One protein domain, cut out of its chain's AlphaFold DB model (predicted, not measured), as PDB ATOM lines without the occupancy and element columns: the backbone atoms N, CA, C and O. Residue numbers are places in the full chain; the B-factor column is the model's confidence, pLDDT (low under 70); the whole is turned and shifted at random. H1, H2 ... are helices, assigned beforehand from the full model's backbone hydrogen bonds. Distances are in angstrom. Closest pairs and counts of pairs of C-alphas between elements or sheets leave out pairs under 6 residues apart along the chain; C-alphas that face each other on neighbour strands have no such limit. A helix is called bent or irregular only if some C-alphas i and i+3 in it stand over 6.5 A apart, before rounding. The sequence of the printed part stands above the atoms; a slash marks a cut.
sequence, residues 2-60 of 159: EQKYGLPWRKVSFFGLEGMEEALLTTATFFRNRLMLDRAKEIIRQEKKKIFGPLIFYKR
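What this domain is: This is residues 2 to 60 of the 159 residues of the protein "Nitrogenase MoFe cofactor biosynthesis protein" of Methanosaeta harundinacea (UniProt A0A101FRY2). Two helices side by side, H2 and the first arm of the bent H3, form a helical hairpin; the second arm, H3b, sticks out at one end with residues 52 to 60, and residues 2 to 7, holding the short H1, stick out at the other. The link from H1 runs to the far end of H2, where the chain folds back into that helix. The printed part has 59 residues, with three named helices in the order H1, H2, H3 and no named strand; the class is all helix. The whole is loose, with a radius of gyration of the C-alphas of 14.9 A, and spans 51 by 23 by 9 A.

Where its parts are: H1, residues 2 to 5, begins at C-alpha 2 (-86.404, -41.488, 123.793) and is 5.5 A long. H2, residues 16 to 30, begins at C-alpha 16 (-113.512, -39.724, 116.983) and is 20.9 A long. H3, residues 34 to 60, was assigned as one helix by its hydrogen bonds but is bent: C-alphas 50 and 53 are 6.6 A apart. Its arm H3a, residues 34 to 50, is 24.7 A long; H3b, residues 53 to 60, is 11.3 A long and ends at C-alpha 60 (-130.866, -37.118, 110.785).

How they stand to each other: H2 and H3a touch as a hairpin, their closest C-alphas, those of Ala 28 and Leu 37, 5.0 A apart. They run opposite ways at a shallow tilt of 12 degrees. H3a and H3b stand at a steep tilt of 54 degrees. H3b is apart from H2, and H1 is apart from H2, H3a and H3b. In H2, H3a and H3b every O i to N i+4 pair is within hydrogen-bond range; H1 is too short for such a pair, and its one O i to N i+3 pair is not within range.

The domain as a whole: The C-alphas farthest apart, those of Lys 4 and Arg 60, are 51.5 A apart. The printed part has no cut. The link from H1 to H2 is short, with 10 residues, and that from H2 to H3 is tight, with 3. The mean pLDDT of the printed part is 92.3, and no printed residue is under 70.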
ATOM      1  N   GLU A   2     -87.236 -41.637 124.995       91.81
ATOM      2  CA  GLU A   2     -86.404 -41.488 123.793       91.81
ATOM      3  C   GLU A   2     -84.975 -41.002 124.093       91.81
ATOM      4  O   GLU A   2     -84.025 -41.707 123.793       91.81
ATOM      5  N   GLN A   3     -84.804 -39.883 124.808       90.94
ATOM      6  CA  GLN A   3     -83.467 -39.349 125.139       90.94
ATOM      7  C   GLN A   3     -82.607 -40.282 126.008       90.94
ATOM      8  O   GLN A   3     -81.388 -40.267 125.909       90.94
ATOM      9  N   LYS A   4     -83.237 -41.074 126.884       94.75
ATOM     10  CA  LYS A   4     -82.531 -41.912 127.866       94.75
ATOM     11  C   LYS A   4     -82.306 -43.349 127.383       94.75
ATOM     12  O   LYS A   4     -81.333 -43.969 127.784       94.75
ATOM     13  N   TYR A   5     -83.211 -43.881 126.564       94.69
ATOM     14  CA  TYR A   5     -83.227 -45.296 126.172       94.69
ATOM     15  C   TYR A   5     -83.314 -45.506 124.656       94.69
ATOM     16  O   TYR A   5     -83.435 -46.642 124.213       94.69
ATOM     17  N   GLY A   6     -83.321 -44.440 123.850       93.56
ATOM     18  CA  GLY A   6     -83.424 -44.533 122.391       93.56
ATOM     19  C   GLY A   6     -84.748 -45.110 121.887       93.56
ATOM     20  O   GLY A   6     -84.835 -45.490 120.725       93.56
ATOM     21  N   LEU A   7     -85.774 -45.211 122.743       93.88
ATOM     22  CA  LEU A   7     -87.059 -45.813 122.388       93.88
ATOM     23  C   LEU A   7     -87.930 -44.800 121.625       93.88
ATOM     24  O   LEU A   7     -88.383 -43.825 122.243       93.88
ATOM     25  N   PRO A   8     -88.183 -45.017 120.320       93.19
ATOM     26  CA  PRO A   8     -88.978 -44.100 119.518       93.19
ATOM     27  C   PRO A   8     -90.445 -44.148 119.943       93.19
ATOM     28  O   PRO A   8     -90.971 -45.192 120.334       93.19
ATOM     29  N   TRP A   9     -91.133 -43.016 119.825       93.31
ATOM     30  CA  TRP A   9     -92.558 -42.912 120.129       93.31
ATOM     31  C   TRP A   9     -93.285 -42.096 119.064       93.31
ATOM     32  O   TRP A   9     -92.697 -41.312 118.318       93.31
ATOM     33  N   ARG A  10     -94.602 -42.291 118.983       92.06
ATOM     34  CA  ARG A  10     -95.487 -41.497 118.131       92.06
ATOM     35  C   ARG A  10     -96.702 -41.062 118.925       92.06
ATOM     36  O   ARG A  10     -97.269 -41.842 119.689       92.06
ATOM     37  N   LYS A  11     -97.103 -39.807 118.733       89.81
ATOM     38  CA  LYS A  11     -98.364 -39.288 119.256       89.81
ATOM     39  C   LYS A  11     -99.501 -39.791 118.372       89.81
ATOM     40  O   LYS A  11     -99.446 -39.614 117.162       89.81
ATOM     41  N   VAL A  12    -100.528 -40.371 118.984       90.56
ATOM     42  CA  VAL A  12    -101.769 -40.786 118.315       90.56
ATOM     43  C   VAL A  12    -102.975 -40.360 119.150       90.56
ATOM     44  O   VAL A  12    -102.847 -40.105 120.350       90.56
ATOM     45  N   SER A  13    -104.146 -40.260 118.524       84.81
ATOM     46  CA  SER A  13    -105.400 -39.885 119.181       84.81
ATOM     47  C   SER A  13    -106.455 -40.953 118.935       84.81
ATOM     48  O   SER A  13    -106.757 -41.253 117.794       84.81
ATOM     49  N   PHE A  14    -107.075 -41.484 119.987       87.12
ATOM     50  CA  PHE A  14    -108.179 -42.452 119.864       87.12
ATOM     51  C   PHE A  14    -109.559 -41.789 119.899       87.12
ATOM     52  O   PHE A  14    -110.562 -42.424 120.215       87.12
ATOM     53  N   PHE A  15    -109.615 -40.486 119.635       82.12
ATOM     54  CA  PHE A  15    -110.852 -39.736 119.721       82.12
ATOM     55  C   PHE A  15    -111.477 -39.483 118.349       82.12
ATOM     56  O   PHE A  15    -110.849 -38.906 117.461       82.12
ATOM     57  N   GLY A  16    -112.757 -39.839 118.229       79.94
ATOM     58  CA  GLY A  16    -113.512 -39.724 116.983       79.94
ATOM     59  C   GLY A  16    -113.146 -40.812 115.971       79.94
ATOM     60  O   GLY A  16    -112.174 -41.547 116.139       79.94
ATOM     61  N   LEU A  17    -113.950 -40.914 114.910       84.88
ATOM     62  CA  LEU A  17    -113.780 -41.948 113.886       84.88
ATOM     63  C   LEU A  17    -112.453 -41.783 113.127       84.88
ATOM     64  O   LEU A  17    -111.694 -42.736 112.999       84.88
ATOM     65  N   GLU A  18    -112.168 -40.557 112.683       85.94
ATOM     66  CA  GLU A  18    -110.941 -40.217 111.949       85.94
ATOM     67  C   GLU A  18    -109.689 -40.411 112.809       85.94
ATOM     68  O   GLU A  18    -108.720 -41.006 112.352       85.94
ATOM     69  N   GLY A  19    -109.723 -39.965 114.071       88.06
ATOM     70  CA  GLY A  19    -108.583 -40.116 114.976       88.06
ATOM     71  C   GLY A  19    -108.245 -41.586 115.207       88.06
ATOM     72  O   GLY A  19    -107.086 -41.976 115.124       88.06
ATOM     73  N   MET A  20    -109.261 -42.425 115.421       91.38
ATOM     74  CA  MET A  20    -109.045 -43.853 115.636       91.38
ATOM     75  C   MET A  20    -108.492 -44.567 114.393       91.38
ATOM     76  O   MET A  20    -107.607 -45.413 114.521       91.38
ATOM     77  N   GLU A  21    -108.963 -44.206 113.198       93.75
ATOM     78  CA  GLU A  21    -108.404 -44.686 111.931       93.75
ATOM     79  C   GLU A  21    -106.935 -44.279 111.766       93.75
ATOM     80  O   GLU A  21    -106.079 -45.131 111.518       93.75
ATOM     81  N   GLU A  22    -106.628 -42.998 111.973       94.00
ATOM     82  CA  GLU A  22    -105.269 -42.465 111.896       94.00
ATOM     83  C   GLU A  22    -104.344 -43.139 112.915       94.00
ATOM     84  O   GLU A  22    -103.219 -43.505 112.574       94.00
ATOM     85  N   ALA A  23    -104.816 -43.368 114.144       94.75
ATOM     86  CA  ALA A  23    -104.061 -44.059 115.180       94.75
ATOM     87  C   ALA A  23    -103.687 -45.481 114.745       94.75
ATOM     88  O   ALA A  23    -102.512 -45.843 114.802       94.75
ATOM     89  N   LEU A  24    -104.651 -46.265 114.250       95.62
ATOM     90  CA  LEU A  24    -104.404 -47.637 113.796       95.62
ATOM     91  C   LEU A  24    -103.420 -47.688 112.619       95.62
ATOM     92  O   LEU A  24    -102.486 -48.494 112.630       95.62
ATOM     93  N   LEU A  25    -103.591 -46.809 111.627       95.50
ATOM     94  CA  LEU A  25    -102.703 -46.738 110.464       95.50
ATOM     95  C   LEU A  25    -101.296 -46.266 110.846       95.50
ATOM     96  O   LEU A  25    -100.308 -46.843 110.387       95.50
ATOM     97  N   THR A  26    -101.194 -45.264 111.719       95.62
ATOM     98  CA  THR A  26     -99.915 -44.743 112.218       95.62
ATOM     99  C   THR A  26     -99.170 -45.812 113.001       95.62
ATOM    100  O   THR A  26     -97.985 -46.030 112.754       95.62
ATOM    101  N   THR A  27     -99.854 -46.529 113.896       94.50
ATOM    102  CA  THR A  27     -99.259 -47.636 114.651       94.50
ATOM    103  C   THR A  27     -98.784 -48.746 113.717       94.50
ATOM    104  O   THR A  27     -97.641 -49.178 113.832       94.50
ATOM    105  N   ALA A  28     -99.597 -49.181 112.752       95.38
ATOM    106  CA  ALA A  28     -99.185 -50.225 111.815       95.38
ATOM    107  C   ALA A  28     -97.981 -49.805 110.948       95.38
ATOM    108  O   ALA A  28     -97.052 -50.589 110.744       95.38
ATOM    109  N   THR A  29     -97.964 -48.550 110.492       94.81
ATOM    110  CA  THR A  29     -96.872 -47.987 109.680       94.81
ATOM    111  C   THR A  29     -95.589 -47.816 110.492       94.81
ATOM    112  O   THR A  29     -94.498 -48.059 109.981       94.81
ATOM    113  N   PHE A  30     -95.703 -47.453 111.772       95.06
ATOM    114  CA  PHE A  30     -94.567 -47.293 112.678       95.06
ATOM    115  C   PHE A  30     -93.732 -48.575 112.802       95.06
ATOM    116  O   PHE A  30     -92.505 -48.505 112.774       95.06
ATOM    117  N   PHE A  31     -94.384 -49.740 112.844       93.50
ATOM    118  CA  PHE A  31     -93.711 -51.043 112.889       93.50
ATOM    119  C   PHE A  31     -93.273 -51.574 111.515       93.50
ATOM    120  O   PHE A  31     -92.673 -52.644 111.446       93.50
ATOM    121  N   ARG A  32     -93.566 -50.852 110.420       92.56
ATOM    122  CA  ARG A  32     -93.204 -51.211 109.033       92.56
ATOM    123  C   ARG A  32     -93.596 -52.644 108.639       92.56
ATOM    124  O   ARG A  32     -92.942 -53.273 107.813       92.56
ATOM    125  N   ASN A  33     -94.676 -53.161 109.222       93.19
ATOM    126  CA  ASN A  33     -95.137 -54.523 108.997       93.19
ATOM    127  C   ASN A  33     -96.370 -54.518 108.085       93.19
ATOM    128  O   ASN A  33     -97.433 -54.010 108.451       93.19
ATOM    129  N   ARG A  34     -96.236 -55.126 106.901       94.00
ATOM    130  CA  ARG A  34     -97.305 -55.179 105.895       94.00
ATOM    131  C   ARG A  34     -98.544 -55.933 106.389       94.00
ATOM    132  O   ARG A  34     -99.650 -55.443 106.208       94.00
ATOM    133  N   LEU A  35     -98.364 -57.051 107.098       95.69
ATOM    134  CA  LEU A  35     -99.478 -57.814 107.674       95.69
ATOM    135  C   LEU A  35    -100.246 -56.994 108.719       95.69
ATOM    136  O   LEU A  35    -101.470 -57.076 108.787       95.69
ATOM    137  N   MET A  36     -99.546 -56.185 109.523       95.81
ATOM    138  CA  MET A  36    -100.202 -55.284 110.478       95.81
ATOM    139  C   MET A  36    -100.994 -54.189 109.769       95.81
ATOM    140  O   MET A  36    -102.108 -53.884 110.188       95.81
ATOM    141  N   LEU A  37    -100.442 -53.619 108.696       96.50
ATOM    142  CA  LEU A  37    -101.117 -52.586 107.915       96.50
ATOM    143  C   LEU A  37    -102.390 -53.121 107.252       96.50
ATOM    144  O   LEU A  37    -103.435 -52.476 107.325       96.50
ATOM    145  N   ASP A  38    -102.319 -54.309 106.659       97.06
ATOM    146  CA  ASP A  38    -103.464 -54.938 106.002       97.06
ATOM    147  C   ASP A  38    -104.552 -55.309 107.021       97.06
ATOM    148  O   ASP A  38    -105.732 -55.021 106.806       97.06
ATOM    149  N   ARG A  39    -104.166 -55.830 108.196       97.12
ATOM    150  CA  ARG A  39    -105.102 -56.069 109.310       97.12
ATOM    151  C   ARG A  39    -105.740 -54.781 109.826       97.12
ATOM    152  O   ARG A  39    -106.942 -54.767 110.074       97.12
ATOM    153  N   ALA A  40    -104.969 -53.704 109.978       96.94
ATOM    154  CA  ALA A  40    -105.495 -52.416 110.423       96.94
ATOM    155  C   ALA A  40    -106.559 -51.890 109.448       96.94
ATOM    156  O   ALA A  40    -107.653 -51.525 109.878       96.94
ATOM    157  N   LYS A  41    -106.277 -51.925 108.137       96.81
ATOM    158  CA  LYS A  41    -107.235 -51.538 107.088       96.81
ATOM    159  C   LYS A  41    -108.510 -52.375 107.136       96.81
ATOM    160  O   LYS A  41    -109.603 -51.821 107.023       96.81
ATOM    161  N   GLU A  42    -108.381 -53.684 107.335       97.69
ATOM    162  CA  GLU A  42    -109.540 -54.571 107.416       97.69
ATOM    163  C   GLU A  42    -110.407 -54.278 108.648       97.69
ATOM    164  O   GLU A  42    -111.624 -54.142 108.514       97.69
ATOM    165  N   ILE A  43    -109.801 -54.075 109.823       96.50
ATOM    166  CA  ILE A  43    -110.522 -53.677 111.046       96.50
ATOM    167  C   ILE A  43    -111.254 -52.350 110.829       96.50
ATOM    168  O   ILE A  43    -112.450 -52.254 111.101       96.50
ATOM    169  N   ILE A  44    -110.569 -51.337 110.285       95.88
ATOM    170  CA  ILE A  44    -111.168 -50.025 110.002       95.88
ATOM    171  C   ILE A  44    -112.394 -50.180 109.096       95.88
ATOM    172  O   ILE A  44    -113.451 -49.613 109.377       95.88
ATOM    173  N   ARG A  45    -112.279 -50.969 108.022       95.88
ATOM    174  CA  ARG A  45    -113.368 -51.213 107.069       95.88
ATOM    175  C   ARG A  45    -114.567 -51.891 107.739       95.88
ATOM    176  O   ARG A  45    -115.704 -51.461 107.533       95.88
ATOM    177  N   GLN A  46    -114.323 -52.933 108.532       96.50
ATOM    178  CA  GLN A  46    -115.373 -53.674 109.233       96.50
ATOM    179  C   GLN A  46    -116.101 -52.798 110.259       96.50
ATOM    180  O   GLN A  46    -117.333 -52.757 110.264       96.50
ATOM    181  N   GLU A  47    -115.363 -52.055 111.082       94.88
ATOM    182  CA  GLU A  47    -115.948 -51.206 112.124       94.88
ATOM    183  C   GLU A  47    -116.688 -50.004 111.536       94.88
ATOM    184  O   GLU A  47    -117.814 -49.712 111.945       94.88
ATOM    185  N   LYS A  48    -116.146 -49.365 110.488       92.31
ATOM    186  CA  LYS A  48    -116.865 -48.311 109.757       92.31
ATOM    187  C   LYS A  48    -118.222 -48.810 109.264       92.31
ATOM    188  O   LYS A  48    -119.231 -48.139 109.483       92.31
ATOM    189  N   LYS A  49    -118.277 -50.007 108.665       93.88
ATOM    190  CA  LYS A  49    -119.531 -50.598 108.170       93.88
ATOM    191  C   LYS A  49    -120.573 -50.773 109.284       93.88
ATOM    192  O   LYS A  49    -121.747 -50.503 109.047       93.88
ATOM    193  N   LYS A  50    -120.155 -51.172 110.491       92.94
ATOM    194  CA  LYS A  50    -121.045 -51.315 111.661       92.94
ATOM    195  C   LYS A  50    -121.564 -49.964 112.166       92.94
ATOM    196  O   LYS A  50    -122.722 -49.860 112.559       92.94
ATOM    197  N   ILE A  51    -120.724 -48.928 112.136       90.12
ATOM    198  CA  ILE A  51    -121.036 -47.608 112.704       90.12
ATOM    199  C   ILE A  51    -121.899 -46.755 111.761       90.12
ATOM    200  O   ILE A  51    -122.711 -45.961 112.239       90.12
ATOM    201  N   PHE A  52    -121.781 -46.917 110.438       87.88
ATOM    202  CA  PHE A  52    -122.486 -46.065 109.466       87.88
ATOM    203  C   PHE A  52    -124.015 -46.069 109.626       87.88
ATOM    204  O   PHE A  52    -124.631 -45.009 109.523       87.88
ATOM    205  N   GLY A  53    -124.633 -47.218 109.922       90.31
ATOM    206  CA  GLY A  53    -126.084 -47.310 110.137       90.31
ATOM    207  C   GLY A  53    -126.569 -46.429 111.302       90.31
ATOM    208  O   GLY A  53    -127.331 -45.483 111.074       90.31
ATOM    209  N   PRO A  54    -126.090 -46.672 112.539       88.50
ATOM    210  CA  PRO A  54    -126.367 -45.808 113.686       88.50
ATOM    211  C   PRO A  54    -126.000 -44.338 113.441       88.50
ATOM    212  O   PRO A  54    -126.744 -43.440 113.833       88.50
ATOM    213  N   LEU A  55    -124.886 -44.074 112.753       87.12
ATOM    214  CA  LEU A  55    -124.438 -42.714 112.461       87.12
ATOM    215  C   LEU A  55    -125.456 -41.942 111.610       87.12
ATOM    216  O   LEU A  55    -125.760 -40.794 111.927       87.12
ATOM    217  N   ILE A  56    -126.020 -42.568 110.572       90.44
ATOM    218  CA  ILE A  56    -127.064 -41.958 109.732       90.44
ATOM    219  C   ILE A  56    -128.309 -41.644 110.565       90.44
ATOM    220  O   ILE A  56    -128.876 -40.555 110.439       90.44
ATOM    221  N   PHE A  57    -128.715 -42.567 111.442       87.00
ATOM    222  CA  PHE A  57    -129.850 -42.356 112.339       87.00
ATOM    223  C   PHE A  57    -129.647 -41.127 113.237       87.00
ATOM    224  O   PHE A  57    -130.528 -40.269 113.313       87.00
ATOM    225  N   TYR A  58    -128.482 -41.001 113.882       86.19
ATOM    226  CA  TYR A  58    -128.193 -39.849 114.740       86.19
ATOM    227  C   TYR A  58    -128.031 -38.556 113.947       86.19
ATOM    228  O   TYR A  58    -128.579 -37.535 114.359       86.19
ATOM    229  N   LYS A  59    -127.356 -38.596 112.792       88.44
ATOM    230  CA  LYS A  59    -127.183 -37.431 111.917       88.44
ATOM    231  C   LYS A  59    -128.530 -36.815 111.546       88.44
ATOM    232  O   LYS A  59    -128.724 -35.629 111.770       88.44
ATOM    233  N   ARG A  60    -129.513 -37.617 111.118       89.69
ATOM    234  CA  ARG A  60    -130.866 -37.118 110.785       89.69
ATOM    235  C   ARG A  60    -131.556 -36.376 111.938       89.69
ATOM    236  O   ARG A  60    -132.324 -35.458 111.694       89.69
TER     237      ARG A  60